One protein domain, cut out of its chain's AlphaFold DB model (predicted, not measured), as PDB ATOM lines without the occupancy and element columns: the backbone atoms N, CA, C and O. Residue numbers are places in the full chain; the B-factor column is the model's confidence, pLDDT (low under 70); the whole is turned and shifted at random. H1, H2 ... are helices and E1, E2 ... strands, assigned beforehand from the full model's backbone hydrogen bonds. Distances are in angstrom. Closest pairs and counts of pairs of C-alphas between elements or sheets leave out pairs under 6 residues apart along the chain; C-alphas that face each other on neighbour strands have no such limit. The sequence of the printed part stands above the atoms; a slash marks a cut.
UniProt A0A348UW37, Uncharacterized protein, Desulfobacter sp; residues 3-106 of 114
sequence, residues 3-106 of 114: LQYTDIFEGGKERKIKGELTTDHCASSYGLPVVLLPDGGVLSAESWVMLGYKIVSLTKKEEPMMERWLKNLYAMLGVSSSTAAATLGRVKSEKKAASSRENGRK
ATOM      1  N   LEU A   3     210.965 194.343 277.012       92.00
ATOM      2  CA  LEU A   3     209.694 193.652 276.857       92.00
ATOM      3  C   LEU A   3     208.744 194.030 277.986       92.00
ATOM      4  O   LEU A   3     209.176 194.336 279.096       92.00
ATOM      5  N   GLN A   4     207.453 193.990 277.697       92.81
ATOM      6  CA  GLN A   4     206.385 194.150 278.669       92.81
ATOM      7  C   GLN A   4     205.458 192.943 278.602       92.81
ATOM      8  O   GLN A   4     205.117 192.535 277.500       92.81
ATOM      9  N   TYR A   5     205.038 192.406 279.743       92.00
ATOM     10  CA  TYR A   5     204.076 191.306 279.825       92.00
ATOM     11  C   TYR A   5     203.108 191.513 280.988       92.00
ATOM     12  O   TYR A   5     203.361 192.327 281.879       92.00
ATOM     13  N   THR A   6     201.998 190.787 280.970       92.00
ATOM     14  CA  THR A   6     201.012 190.756 282.048       92.00
ATOM     15  C   THR A   6     201.372 189.650 283.034       92.00
ATOM     16  O   THR A   6     201.338 188.470 282.693       92.00
ATOM     17  N   ASP A   7     201.721 190.029 284.259       88.25
ATOM     18  CA  ASP A   7     202.037 189.094 285.333       88.25
ATOM     19  C   ASP A   7     200.750 188.544 285.956       88.25
ATOM     20  O   ASP A   7     200.012 189.252 286.646       88.25
ATOM     21  N   ILE A   8     200.479 187.269 285.696       84.69
ATOM     22  CA  ILE A   8     199.299 186.560 286.197       84.69
ATOM     23  C   ILE A   8     199.398 186.191 287.683       84.69
ATOM     24  O   ILE A   8     198.367 185.951 288.307       84.69
ATOM     25  N   PHE A   9     200.597 186.185 288.271       81.44
ATOM     26  CA  PHE A   9     200.799 185.850 289.684       81.44
ATOM     27  C   PHE A   9     200.560 187.054 290.599       81.44
ATOM     28  O   PHE A   9     200.122 186.893 291.736       81.44
ATOM     29  N   GLU A  10     200.766 188.272 290.095       78.81
ATOM     30  CA  GLU A  10     200.559 189.517 290.847       78.81
ATOM     31  C   GLU A  10     199.275 190.271 290.467       78.81
ATOM     32  O   GLU A  10     199.225 191.507 290.461       78.81
ATOM     33  N   GLY A  11     198.210 189.534 290.151       78.75
ATOM     34  CA  GLY A  11     196.894 190.119 289.880       78.75
ATOM     35  C   GLY A  11     196.789 190.829 288.528       78.75
ATOM     36  O   GLY A  11     196.035 191.792 288.403       78.75
ATOM     37  N   GLY A  12     197.545 190.386 287.519       82.44
ATOM     38  CA  GLY A  12     197.440 190.886 286.146       82.44
ATOM     39  C   GLY A  12     198.156 192.215 285.898       82.44
ATOM     40  O   GLY A  12     197.792 192.948 284.978       82.44
ATOM     41  N   LYS A  13     199.153 192.571 286.714       87.88
ATOM     42  CA  LYS A  13     199.903 193.823 286.536       87.88
ATOM     43  C   LYS A  13     200.856 193.732 285.349       87.88
ATOM     44  O   LYS A  13     201.529 192.726 285.150       87.88
ATOM     45  N   GLU A  14     200.962 194.812 284.583       90.00
ATOM     46  CA  GLU A  14     201.952 194.898 283.511       90.00
ATOM     47  C   GLU A  14     203.357 195.096 284.097       90.00
ATOM     48  O   GLU A  14     203.612 196.053 284.834       90.00
ATOM     49  N   ARG A  15     204.291 194.212 283.743       90.31
ATOM     50  CA  ARG A  15     205.697 194.284 284.142       90.31
ATOM     51  C   ARG A  15     206.591 194.478 282.937       90.31
ATOM     52  O   ARG A  15     206.312 193.975 281.853       90.31
ATOM     53  N   LYS A  16     207.684 195.216 283.137       93.69
ATOM     54  CA  LYS A  16     208.715 195.447 282.121       93.69
ATOM     55  C   LYS A  16     209.988 194.724 282.508       93.69
ATOM     56  O   LYS A  16     210.445 194.853 283.639       93.69
ATOM     57  N   ILE A  17     210.568 194.014 281.554       93.38
ATOM     58  CA  ILE A  17     211.811 193.272 281.736       93.38
ATOM     59  C   ILE A  17     212.774 193.547 280.590       93.38
ATOM     60  O   ILE A  17     212.378 193.869 279.465       93.38
ATOM     61  N   LYS A  18     214.064 193.426 280.888       94.12
ATOM     62  CA  LYS A  18     215.112 193.471 279.874       94.12
ATOM     63  C   LYS A  18     215.247 192.074 279.274       94.12
ATOM     64  O   LYS A  18     215.527 191.134 280.001       94.12
ATOM     65  N   GLY A  19     215.032 191.962 277.970       92.06
ATOM     66  CA  GLY A  19     215.309 190.741 277.218       92.06
ATOM     67  C   GLY A  19     216.540 190.923 276.342       92.06
ATOM     68  O   GLY A  19     216.871 192.052 275.953       92.06
ATOM     69  N   GLU A  20     217.194 189.829 275.995       93.12
ATOM     70  CA  GLU A  20     218.291 189.801 275.030       93.12
ATOM     71  C   GLU A  20     217.882 188.985 273.806       93.12
ATOM     72  O   GLU A  20     217.251 187.944 273.934       93.12
ATOM     73  N   LEU A  21     218.190 189.482 272.608       92.19
ATOM     74  CA  LEU A  21     217.949 188.751 271.369       92.19
ATOM     75  C   LEU A  21     219.268 188.224 270.845       92.19
ATOM     76  O   LEU A  21     220.148 189.018 270.511       92.19
ATOM     77  N   THR A  22     219.388 186.909 270.732       91.75
ATOM     78  CA  THR A  22     220.620 186.293 270.248       91.75
ATOM     79  C   THR A  22     220.334 185.093 269.363       91.75
ATOM     80  O   THR A  22     219.289 184.452 269.460       91.75
ATOM     81  N   THR A  23     221.282 184.784 268.489       92.19
ATOM     82  CA  THR A  23     221.374 183.495 267.791       92.19
ATOM     83  C   THR A  23     222.431 182.589 268.418       92.19
ATOM     84  O   THR A  23     222.525 181.426 268.033       92.19
ATOM     85  N   ASP A  24     223.224 183.118 269.350       90.06
ATOM     86  CA  ASP A  24     224.297 182.429 270.061       90.06
ATOM     87  C   ASP A  24     223.774 181.905 271.403       90.06
ATOM     88  O   ASP A  24     224.019 182.460 272.471       90.06
ATOM     89  N   HIS A  25     222.913 180.894 271.327       88.81
ATOM     90  CA  HIS A  25     222.351 180.216 272.491       88.81
ATOM     91  C   HIS A  25     222.026 178.769 272.124       88.81
ATOM     92  O   HIS A  25     221.626 178.501 270.995       88.81
ATOM     93  N   CYS A  26     222.120 177.827 273.063       88.25
ATOM     94  CA  CYS A  26     221.866 176.407 272.780       88.25
ATOM     95  C   CYS A  26     220.437 176.122 272.275       88.25
ATOM     96  O   CYS A  26     220.222 175.172 271.531       88.25
ATOM     97  N   ALA A  27     219.467 176.966 272.635       87.12
ATOM     98  CA  ALA A  27     218.092 176.880 272.134       87.12
ATOM     99  C   ALA A  27     217.903 177.474 270.723       87.12
ATOM    100  O   ALA A  27     216.854 177.284 270.108       87.12
ATOM    101  N   SER A  28     218.891 178.213 270.210       89.69
ATOM    102  CA  SER A  28     218.897 178.698 268.830       89.69
ATOM    103  C   SER A  28     219.236 177.532 267.907       89.69
ATOM    104  O   SER A  28     220.328 176.971 267.952       89.69
ATOM    105  N   SER A  29     218.283 177.152 267.059       87.00
ATOM    106  CA  SER A  29     218.467 176.120 266.034       87.00
ATOM    107  C   SER A  29     218.436 176.758 264.651       87.00
ATOM    108  O   SER A  29     217.603 177.625 264.386       87.00
ATOM    109  N   TYR A  30     219.330 176.339 263.750       85.81
ATOM    110  CA  TYR A  30     219.397 176.838 262.363       85.81
ATOM    111  C   TYR A  30     219.547 178.372 262.246       85.81
ATOM    112  O   TYR A  30     219.052 179.001 261.303       85.81
ATOM    113  N   GLY A  31     220.207 178.992 263.230       84.75
ATOM    114  CA  GLY A  31     220.369 180.445 263.309       84.75
ATOM    115  C   GLY A  31     219.046 181.199 263.473       84.75
ATOM    116  O   GLY A  31     218.950 182.364 263.073       84.75
ATOM    117  N   LEU A  32     218.005 180.534 263.985       88.38
ATOM    118  CA  LEU A  32     216.777 181.200 264.389       88.38
ATOM    119  C   LEU A  32     217.038 181.969 265.688       88.38
ATOM    120  O   LEU A  32     217.513 181.380 266.656       88.38
ATOM    121  N   PRO A  33     216.735 183.274 265.723       92.19
ATOM    122  CA  PRO A  33     216.941 184.067 266.924       92.19
ATOM    123  C   PRO A  33     216.086 183.529 268.070       92.19
ATOM    124  O   PRO A  33     214.999 183.004 267.841       92.19
ATOM    125  N   VAL A  34     216.562 183.689 269.298       92.81
ATOM    126  CA  VAL A  34     215.830 183.391 270.530       92.81
ATOM    127  C   VAL A  34     215.889 184.589 271.469       92.81
ATOM    128  O   VAL A  34     216.865 185.341 271.483       92.81
ATOM    129  N   VAL A  35     214.821 184.781 272.238       93.75
ATOM    130  CA  VAL A  35     214.725 185.850 273.234       93.75
ATOM    131  C   VAL A  35     215.097 185.264 274.594       93.75
ATOM    132  O   VAL A  35     214.367 184.435 275.127       93.75
ATOM    133  N   LEU A  36     216.217 185.704 275.147       93.75
ATOM    134  CA  LEU A  36     216.673 185.391 276.494       93.75
ATOM    135  C   LEU A  36     216.022 186.323 277.512       93.75
ATOM    136  O   LEU A  36     215.949 187.544 277.318       93.75
ATOM    137  N   LEU A  37     215.562 185.733 278.604       93.44
ATOM    138  CA  LEU A  37     214.983 186.406 279.754       93.44
ATOM    139  C   LEU A  37     216.047 186.589 280.860       93.44
ATOM    140  O   LEU A  37     217.074 185.908 280.846       93.44
ATOM    141  N   PRO A  38     215.843 187.508 281.827       89.94
ATOM    142  CA  PRO A  38     216.811 187.763 282.904       89.94
ATOM    143  C   PRO A  38     217.136 186.558 283.792       89.94
ATOM    144  O   PRO A  38     218.174 186.543 284.443       89.94
ATOM    145  N   ASP A  39     216.236 185.580 283.846       88.62
ATOM    146  CA  ASP A  39     216.388 184.324 284.582       88.62
ATOM    147  C   ASP A  39     217.236 183.284 283.825       88.62
ATOM    148  O   ASP A  39     217.443 182.179 284.322       88.62
ATOM    149  N   GLY A  40     217.740 183.625 282.632       86.81
ATOM    150  CA  GLY A  40     218.482 182.718 281.753       86.81
ATOM    151  C   GLY A  40     217.585 181.791 280.930       86.81
ATOM    152  O   GLY A  40     218.089 181.010 280.123       86.81
ATOM    153  N   GLY A  41     216.264 181.880 281.101       90.88
ATOM    154  CA  GLY A  41     215.294 181.154 280.298       90.88
ATOM    155  C   GLY A  41     215.144 181.739 278.896       90.88
ATOM    156  O   GLY A  41     215.491 182.891 278.623       90.88
ATOM    157  N   VAL A  42     214.577 180.943 277.991       93.00
ATOM    158  CA  VAL A  42     214.194 181.399 276.651       93.00
ATOM    159  C   VAL A  42     212.692 181.635 276.615       93.00
ATOM    160  O   VAL A  42     211.910 180.792 277.051       93.00
ATOM    161  N   LEU A  43     212.281 182.774 276.064       93.00
ATOM    162  CA  LEU A  43     210.874 183.106 275.897       93.00
ATOM    163  C   LEU A  43     210.224 182.165 274.877       93.00
ATOM    164  O   LEU A  43     210.546 182.191 273.686       93.00
ATOM    165  N   SER A  44     209.288 181.349 275.355       90.69
ATOM    166  CA  SER A  44     208.499 180.446 274.523       90.69
ATOM    167  C   SER A  44     207.370 181.185 273.795       90.69
ATOM    168  O   SER A  44     206.918 182.258 274.210       90.69
ATOM    169  N   ALA A  45     206.879 180.587 272.705       88.62
ATOM    170  CA  ALA A  45     205.738 181.118 271.961       88.62
ATOM    171  C   ALA A  45     204.446 181.129 272.798       88.62
ATOM    172  O   ALA A  45     203.650 182.060 272.694       88.62
ATOM    173  N   GLU A  46     204.260 180.124 273.653       88.12
ATOM    174  CA  GLU A  46     203.117 180.030 274.562       88.12
ATOM    175  C   GLU A  46     203.106 181.194 275.557       88.12
ATOM    176  O   GLU A  46     202.136 181.951 275.600       88.12
ATOM    177  N   SER A  47     204.214 181.413 276.275       89.81
ATOM    178  CA  SER A  47     204.329 182.516 277.234       89.81
ATOM    179  C   SER A  47     204.181 183.878 276.557       89.81
ATOM    180  O   SER A  47     203.541 184.767 277.117       89.81
ATOM    181  N   TRP A  48     204.710 184.039 275.334       90.75
ATOM    182  CA  TRP A  48     204.531 185.255 274.536       90.75
ATOM    183  C   TRP A  48     203.053 185.598 274.328       90.75
ATOM    184  O   TRP A  48     202.646 186.741 274.548       90.75
ATOM    185  N   VAL A  49     202.249 184.612 273.922       88.12
ATOM    186  CA  VAL A  49     200.822 184.806 273.632       88.12
ATOM    187  C   VAL A  49     200.006 184.921 274.916       88.12
ATOM    188  O   VAL A  49     199.239 185.870 275.060       88.12
ATOM    189  N   MET A  50     200.180 183.991 275.857       86.94
ATOM    190  CA  MET A  50     199.350 183.910 277.065       86.94
ATOM    191  C   MET A  50     199.538 185.106 277.993       86.94
ATOM    192  O   MET A  50     198.566 185.603 278.556       86.94
ATOM    193  N   LEU A  51     200.774 185.591 278.132       89.25
ATOM    194  CA  LEU A  51     201.088 186.742 278.982       89.25
ATOM    195  C   LEU A  51     201.047 188.067 278.205       89.25
ATOM    196  O   LEU A  51     201.398 189.112 278.752       89.25
ATOM    197  N   GLY A  52     200.632 188.040 276.933       88.12
ATOM    198  CA  GLY A  52     200.438 189.234 276.114       88.12
ATOM    199  C   GLY A  52     201.703 190.076 275.962       88.12
ATOM    200  O   GLY A  52     201.648 191.299 276.125       88.12
ATOM    201  N   TYR A  53     202.839 189.432 275.676       90.25
ATOM    202  CA  TYR A  53     204.117 190.123 275.558       90.25
ATOM    203  C   TYR A  53     204.089 191.194 274.460       90.25
ATOM    204  O   TYR A  53     203.580 191.000 273.354       90.25
ATOM    205  N   LYS A  54     204.684 192.346 274.765       88.88
ATOM    206  CA  LYS A  54     204.825 193.496 273.872       88.88
ATOM    207  C   LYS A  54     206.258 193.994 273.882       88.88
ATOM    208  O   LYS A  54     206.934 193.994 274.910       88.88
ATOM    209  N   ILE A  55     206.701 194.490 272.735       91.00
ATOM    210  CA  ILE A  55     208.011 195.121 272.596       91.00
ATOM    211  C   ILE A  55     207.852 196.599 272.945       91.00
ATOM    212  O   ILE A  55     207.160 197.335 272.246       91.00
ATOM    213  N   VAL A  56     208.491 197.043 274.026       90.38
ATOM    214  CA  VAL A  56     208.491 198.459 274.433       90.38
ATOM    215  C   VAL A  56     209.631 199.209 273.758       90.38
ATOM    216  O   VAL A  56     209.483 200.370 273.381       90.38
ATOM    217  N   SER A  57     210.787 198.560 273.630       88.00
ATOM    218  CA  SER A  57     211.976 199.157 273.030       88.00
ATOM    219  C   SER A  57     212.851 198.093 272.386       88.00
ATOM    220  O   SER A  57     213.087 197.032 272.969       88.00
ATOM    221  N   LEU A  58     213.356 198.406 271.198       90.38
ATOM    222  CA  LEU A  58     214.181 197.532 270.377       90.38
ATOM    223  C   LEU A  58     215.291 198.358 269.727       90.38
ATOM    224  O   LEU A  58     215.052 199.486 269.292       90.38
ATOM    225  N   THR A  59     216.507 197.819 269.663       89.25
ATOM    226  CA  THR A  59     217.594 198.467 268.919       89.25
ATOM    227  C   THR A  59     217.513 198.124 267.428       89.25
ATOM    228  O   THR A  59     217.023 197.062 267.051       89.25
ATOM    229  N   LYS A  60     218.061 198.979 266.553       86.19
ATOM    230  CA  LYS A  60     218.060 198.737 265.094       86.19
ATOM    231  C   LYS A  60     218.766 197.445 264.671       86.19
ATOM    232  O   LYS A  60     218.442 196.883 263.634       86.19
ATOM    233  N   LYS A  61     219.761 196.996 265.443       86.62
ATOM    234  CA  LYS A  61     220.463 195.732 265.175       86.62
ATOM    235  C   LYS A  61     219.600 194.522 265.541       86.62
ATOM    236  O   LYS A  61     219.675 193.502 264.868       86.62
ATOM    237  N   GLU A  62     218.779 194.647 266.584       87.00
ATOM    238  CA  GLU A  62     217.851 193.601 267.026       87.00
ATOM    239  C   GLU A  62     216.586 193.532 266.150       87.00
ATOM    240  O   GLU A  62     215.968 192.478 266.071       87.00
ATOM    241  N   GLU A  63     216.215 194.616 265.464       88.06
ATOM    242  CA  GLU A  63     215.021 194.707 264.609       88.06
ATOM    243  C   GLU A  63     214.854 193.556 263.595       88.06
ATOM    244  O   GLU A  63     213.836 192.863 263.676       88.06
ATOM    245  N   PRO A  64     215.826 193.258 262.709       90.25
ATOM    246  CA  PRO A  64     215.673 192.170 261.737       90.25
ATOM    247  C   PRO A  64     215.619 190.784 262.394       90.25
ATOM    248  O   PRO A  64     214.928 189.885 261.911       90.25
ATOM    249  N   MET A  65     216.321 190.596 263.515       90.81
ATOM    250  CA  MET A  65     216.240 189.352 264.282       90.81
ATOM    251  C   MET A  65     214.851 189.198 264.902       90.81
ATOM    252  O   MET A  65     214.272 188.114 264.869       90.81
ATOM    253  N   MET A  66     214.278 190.283 265.417       90.50
ATOM    254  CA  MET A  66     212.973 190.238 266.064       90.50
ATOM    255  C   MET A  66     211.862 190.005 265.047       90.50
ATOM    256  O   MET A  66     210.944 189.229 265.300       90.50
ATOM    257  N   GLU A  67     211.969 190.614 263.867       90.38
ATOM    258  CA  GLU A  67     211.058 190.348 262.755       90.38
ATOM    259  C   GLU A  67     211.089 188.869 262.357       90.38
ATOM    260  O   GLU A  67     210.037 188.240 262.216       90.38
ATOM    261  N   ARG A  68     212.286 188.278 262.244       90.00
ATOM    262  CA  ARG A  68     212.438 186.849 261.945       90.00
ATOM    263  C   ARG A  68     211.857 185.967 263.051       90.00
ATOM    264  O   ARG A  68     211.179 184.991 262.733       90.00
ATOM    265  N   TRP A  69     212.082 186.318 264.319       91.00
ATOM    266  CA  TRP A  69     211.512 185.610 265.469       91.00
ATOM    267  C   TRP A  69     209.981 185.624 265.432       91.00
ATOM    268  O   TRP A  69     209.358 184.565 265.467       91.00
ATOM    269  N   LEU A  70     209.374 186.803 265.260       90.19
ATOM    270  CA  LEU A  70     207.919 186.959 265.178       90.19
ATOM    271  C   LEU A  70     207.339 186.215 263.978       90.19
ATOM    272  O   LEU A  70     206.337 185.518 264.113       90.19
ATOM    273  N   LYS A  71     207.967 186.328 262.804       89.00
ATOM    274  CA  LYS A  71     207.519 185.622 261.598       89.00
ATOM    275  C   LYS A  71     207.491 184.110 261.820       89.00
ATOM    276  O   LYS A  71     206.520 183.470 261.434       89.00
ATOM    277  N   ASN A  72     208.527 183.559 262.453       88.31
ATOM    278  CA  ASN A  72     208.588 182.137 262.777       88.31
ATOM    279  C   ASN A  72     207.538 181.742 263.826       88.31
ATOM    280  O   ASN A  72     206.839 180.749 263.647       88.31
ATOM    281  N   LEU A  73     207.380 182.553 264.875       87.75
ATOM    282  CA  LEU A  73     206.388 182.342 265.929       87.75
ATOM    283  C   LEU A  73     204.964 182.290 265.366       87.75
ATOM    284  O   LEU A  73     204.232 181.341 265.629       87.75
ATOM    285  N   TYR A  74     204.565 183.263 264.546       85.81
ATOM    286  CA  TYR A  74     203.207 183.288 263.997       85.81
ATOM    287  C   TYR A  74     202.982 182.235 262.910       85.81
ATOM    288  O   TYR A  74     201.876 181.708 262.811       85.81
ATOM    289  N   ALA A  75     204.023 181.874 262.150       86.12
ATOM    290  CA  ALA A  75     203.957 180.737 261.237       86.12
ATOM    291  C   ALA A  75     203.705 179.423 261.994       86.12
ATOM    292  O   ALA A  75     202.845 178.648 261.584       86.12
ATOM    293  N   MET A  76     204.391 179.204 263.124       82.94
ATOM    294  CA  MET A  76     204.176 178.037 263.988       82.94
ATOM    295  C   MET A  76     202.753 177.996 264.562       82.94
ATOM    296  O   MET A  76     202.150 176.932 264.629       82.94
ATOM    297  N   LEU A  77     202.200 179.150 264.941       82.06
ATOM    298  CA  LEU A  77     200.843 179.254 265.485       82.06
ATOM    299  C   LEU A  77     199.738 179.190 264.411       82.06
ATOM    300  O   LEU A  77     198.560 179.264 264.749       82.06
ATOM    301  N   GLY A  78     200.089 179.093 263.124       80.56
ATOM    302  CA  GLY A  78     199.119 179.079 262.024       80.56
ATOM    303  C   GLY A  78     198.371 180.405 261.831       80.56
ATOM    304  O   GLY A  78     197.322 180.436 261.189       80.56
ATOM    305  N   VAL A  79     198.887 181.511 262.377       70.06
ATOM    306  CA  VAL A  79     198.254 182.836 262.313       70.06
ATOM    307  C   VAL A  79     198.891 183.650 261.185       70.06
ATOM    308  O   VAL A  79     200.114 183.754 261.090       70.06
ATOM    309  N   SER A  80     198.078 184.264 260.315       55.78
ATOM    310  CA  SER A  80     198.615 185.051 259.193       55.78
ATOM    311  C   SER A  80     199.426 186.273 259.664       55.78
ATOM    312  O   SER A  80     199.146 186.889 260.701       55.78
ATOM    313  N   SER A  81     200.427 186.652 258.863       53.81
ATOM    314  CA  SER A  81     201.426 187.705 259.120       53.81
ATOM    315  C   SER A  81     200.861 189.102 259.423       53.81
ATOM    316  O   SER A  81     201.576 189.944 259.969       53.81
ATOM    317  N   SER A  82     199.576 189.348 259.145       51.53
ATOM    318  CA  SER A  82     198.871 190.585 259.511       51.53
ATOM    319  C   SER A  82     198.880 190.855 261.024       51.53
ATOM    320  O   SER A  82     198.877 192.012 261.446       51.53
ATOM    321  N   THR A  83     198.917 189.811 261.854       50.50
ATOM    322  CA  THR A  83     198.855 189.933 263.323       50.50
ATOM    323  C   THR A  83     200.214 190.325 263.916       50.50
ATOM    324  O   THR A  83     200.285 191.126 264.847       50.50
ATOM    325  N   ALA A  84     201.310 189.870 263.297       48.34
ATOM    326  CA  ALA A  84     202.680 190.239 263.663       48.34
ATOM    327  C   ALA A  84     202.949 191.743 263.485       48.34
ATOM    328  O   ALA A  84     203.545 192.397 264.347       48.34
ATOM    329  N   ALA A  85     202.445 192.307 262.382       49.62
ATOM    330  CA  ALA A  85     202.542 193.732 262.080       49.62
ATOM    331  C   ALA A  85     201.763 194.606 263.083       49.62
ATOM    332  O   ALA A  85     202.181 195.731 263.366       49.62
ATOM    333  N   ALA A  86     200.670 194.089 263.659       50.44
ATOM    334  CA  ALA A  86     199.906 194.774 264.701       50.44
ATOM    335  C   ALA A  86     200.661 194.813 266.042       50.44
ATOM    336  O   ALA A  86     200.680 195.855 266.698       50.44
ATOM    337  N   THR A  87     201.360 193.731 266.416       53.09
ATOM    338  CA  THR A  87     202.194 193.696 267.635       53.09
ATOM    339  C   THR A  87     203.450 194.565 267.557       53.09
ATOM    340  O   THR A  87     203.907 195.067 268.580       53.09
ATOM    341  N   LEU A  88     203.977 194.808 266.352       49.41
ATOM    342  CA  LEU A  88     205.123 195.700 266.128       49.41
ATOM    343  C   LEU A  88     204.769 197.193 266.149       49.41
ATOM    344  O   LEU A  88     205.663 198.017 265.975       49.41
ATOM    345  N   GLY A  89     203.490 197.552 266.338       46.94
ATOM    346  CA  GLY A  89     203.036 198.907 266.649       46.94
ATOM    347  C   GLY A  89     203.832 200.020 265.969       46.94
ATOM    348  O   GLY A  89     204.510 200.762 266.660       46.94
ATOM    349  N   ARG A  90     203.795 200.108 264.629       47.16
ATOM    350  CA  ARG A  90     204.423 201.147 263.778       47.16
ATOM    351  C   ARG A  90     205.544 201.942 264.476       47.16
ATOM    352  O   ARG A  90     205.395 203.151 264.689       47.16
ATOM    353  N   VAL A  91     206.658 201.286 264.815       51.38
ATOM    354  CA  VAL A  91     207.858 201.967 265.321       51.38
ATOM    355  C   VAL A  91     208.233 203.028 264.287       51.38
ATOM    356  O   VAL A  91     208.527 202.731 263.128       51.38
ATOM    357  N   LYS A  92     208.088 204.310 264.645       47.72
ATOM    358  CA  LYS A  92     208.397 205.404 263.721       47.72
ATOM    359  C   LYS A  92     209.885 205.310 263.398       47.72
ATOM    360  O   LYS A  92     210.710 205.499 264.286       47.72
ATOM    361  N   SER A  93     210.211 205.098 262.124       52.66
ATOM    362  CA  SER A  93     211.580 205.264 261.641       52.66
ATOM    363  C   SER A  93     212.116 206.637 262.057       52.66
ATOM    364  O   SER A  93     211.357 207.610 262.133       52.66
ATOM    365  N   GLU A  94     213.417 206.750 262.327       55.41
ATOM    366  CA  GLU A  94     214.028 207.996 262.818       55.41
ATOM    367  C   GLU A  94     213.719 209.204 261.929       55.41
ATOM    368  O   GLU A  94     213.470 210.291 262.438       55.41
ATOM    369  N   LYS A  95     213.617 209.004 260.610       59.31
ATOM    370  CA  LYS A  95     213.200 210.040 259.651       59.31
ATOM    371  C   LYS A  95     211.795 210.577 259.958       59.31
ATOM    372  O   LYS A  95     211.540 211.777 259.880       59.31
ATOM    373  N   LYS A  96     210.881 209.694 260.362       58.44
ATOM    374  CA  LYS A  96     209.501 210.025 260.739       58.44
ATOM    375  C   LYS A  96     209.411 210.590 262.157       58.44
ATOM    376  O   LYS A  96     208.555 211.434 262.417       58.44
ATOM    377  N   ALA A  97     210.297 210.172 263.060       60.41
ATOM    378  CA  ALA A  97     210.440 210.766 264.388       60.41
ATOM    379  C   ALA A  97     211.018 212.194 264.315       60.41
ATOM    380  O   ALA A  97     210.496 213.093 264.971       60.41
ATOM    381  N   ALA A  98     212.019 212.428 263.460       60.47
ATOM    382  CA  ALA A  98     212.614 213.739 263.198       60.47
ATOM    383  C   ALA A  98     211.608 214.702 262.552       60.47
ATOM    384  O   ALA A  98     211.389 215.793 263.074       60.47
ATOM    385  N   SER A  99     210.898 214.264 261.505       60.53
ATOM    386  CA  SER A  99     209.838 215.066 260.874       60.53
ATOM    387  C   SER A  99     208.687 215.383 261.845       60.53
ATOM    388  O   SER A  99     208.146 216.484 261.829       60.53
ATOM    389  N   SER A 100     208.349 214.468 262.763       60.97
ATOM    390  CA  SER A 100     207.352 214.722 263.815       60.97
ATOM    391  C   SER A 100     207.821 215.767 264.836       60.97
ATOM    392  O   SER A 100     207.002 216.558 265.299       60.97
ATOM    393  N   ARG A 101     209.117 215.785 265.188       63.78
ATOM    394  CA  ARG A 101     209.717 216.798 266.077       63.78
ATOM    395  C   ARG A 101     209.771 218.172 265.406       63.78
ATOM    396  O   ARG A 101     209.482 219.175 266.054       63.78
ATOM    397  N   GLU A 102     210.079 218.215 264.112       59.38
ATOM    398  CA  GLU A 102     210.085 219.453 263.326       59.38
ATOM    399  C   GLU A 102     208.669 220.022 263.138       59.38
ATOM    400  O   GLU A 102     208.440 221.207 263.376       59.38
ATOM    401  N   ASN A 103     207.691 219.175 262.805       61.06
ATOM    402  CA  ASN A 103     206.296 219.593 262.639       61.06
ATOM    403  C   ASN A 103     205.636 219.997 263.966       61.06
ATOM    404  O   ASN A 103     204.830 220.925 263.987       61.06
ATOM    405  N   GLY A 104     206.005 219.355 265.081       60.88
ATOM    406  CA  GLY A 104     205.535 219.730 266.419       60.88
ATOM    407  C   GLY A 104     206.041 221.105 266.867       60.88
ATOM    408  O   GLY A 104     205.289 221.865 267.472       60.88
ATOM    409  N   ARG A 105     207.278 221.472 266.499       61.09
ATOM    410  CA  ARG A 105     207.829 222.821 266.729       61.09
ATOM    411  C   ARG A 105     207.130 223.911 265.911       61.09
ATOM    412  O   ARG A 105     207.086 225.049 266.358       61.09
ATOM    413  N   LYS A 106     206.569 223.573 264.743       59.47
ATOM    414  CA  LYS A 106     205.867 224.518 263.851       59.47
ATOM    415  C   LYS A 106     204.391 224.761 264.222       59.47
ATOM    416  O   LYS A 106     203.698 225.449 263.482       59.47
TER     417      LYS A 106
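Overview. This is residues 3 to 106 of the 114 residues of an uncharacterized protein of Desulfobacter sp (UniProt A0A348UW37). A small two-stranded hairpin, E1 and E2, is widened by E5 into a three-stranded sheet, and E2 runs on into E3, which pairs with E4 in a second, short hairpin. Helix H2 packs on that second hairpin, H3 packs on H2, and H4 reaches away from this body as an arm, with residues 94 to 99 and 101 to 106 sticking out free. The printed part has 104 residues, with four named helices and five named strands in the order E1 E2 E3 E4 H1 E5 H2 H3 H4; the class is mixed, helices and strands. Both sheets, E2 - E1 - E5 and E3 - E4, are antiparallel. The whole is only just loose, close to compact, with a radius of gyration of the C-alphas of 15.5 A and spans of 49 by 37 by 27 A.

Along the chain. E2, residues 13 to 18, is 16.6 A long, and E1, residues 3 to 7, is 12.3 A long and begins at C-alpha 3 at (209.694, 193.652, 276.857). E5 is residues 54 to 57, E3 residues 20 to 22 and E4 residues 34 to 36. H2, residues 63 to 76, is 19.9 A long and begins at C-alpha 63 at (215.021, 194.707, 264.609). H1 is residues 45 to 50 and H3 residues 82 to 87. H4, residues 94 to 105, is 16.5 A long and ends at C-alpha 105 at (207.829, 222.821, 266.729).

Arrangement. In the hairpin of E1 and E2, antiparallel at 146 degrees, N 5 and O 15 are 2.9 A apart, within hydrogen-bond range. E5 is antiparallel to E1 at 141 degrees, with N 4 and O 54 at 2.8 A. H1 only grazes this sheet, with its residues 47 to 50. E2 runs on into E3 across a break of 1 residue, at 51 degrees. E3 and E4 form an antiparallel hairpin, with N 36 and O 20 at 2.7 A. The closest C-alphas of E3 and H2 are those of Leu 21 and Met 65, 7.3 A apart. H1 and H2 are close but not clearly touching, with Ala 45 and Leu 73 the closest C-alphas at 6.2 A. H2, with residues 70 to 74 alone, touches H3 at a steep tilt of 52 degrees, opposite ways; the closest C-alphas are those of Leu 70 and Ala 84, 6.4 A apart. H4 is apart from H2, H3 and E5. Every O i to N i+4 pair is within hydrogen-bond range in H1, H2 and H4, and 1 of 2 in H3.

Size, cuts and confidence. The C-alphas farthest apart are those of Cys 26 and Lys 106, 51.5 A. The printed part has no cut; the link from E3 to E4, 11 residues, is long. Without the stretches that stand free, the body spans 39 by 37 by 30 A. The mean pLDDT of the printed part is 80.0, and residues 80 to 106 are under 70.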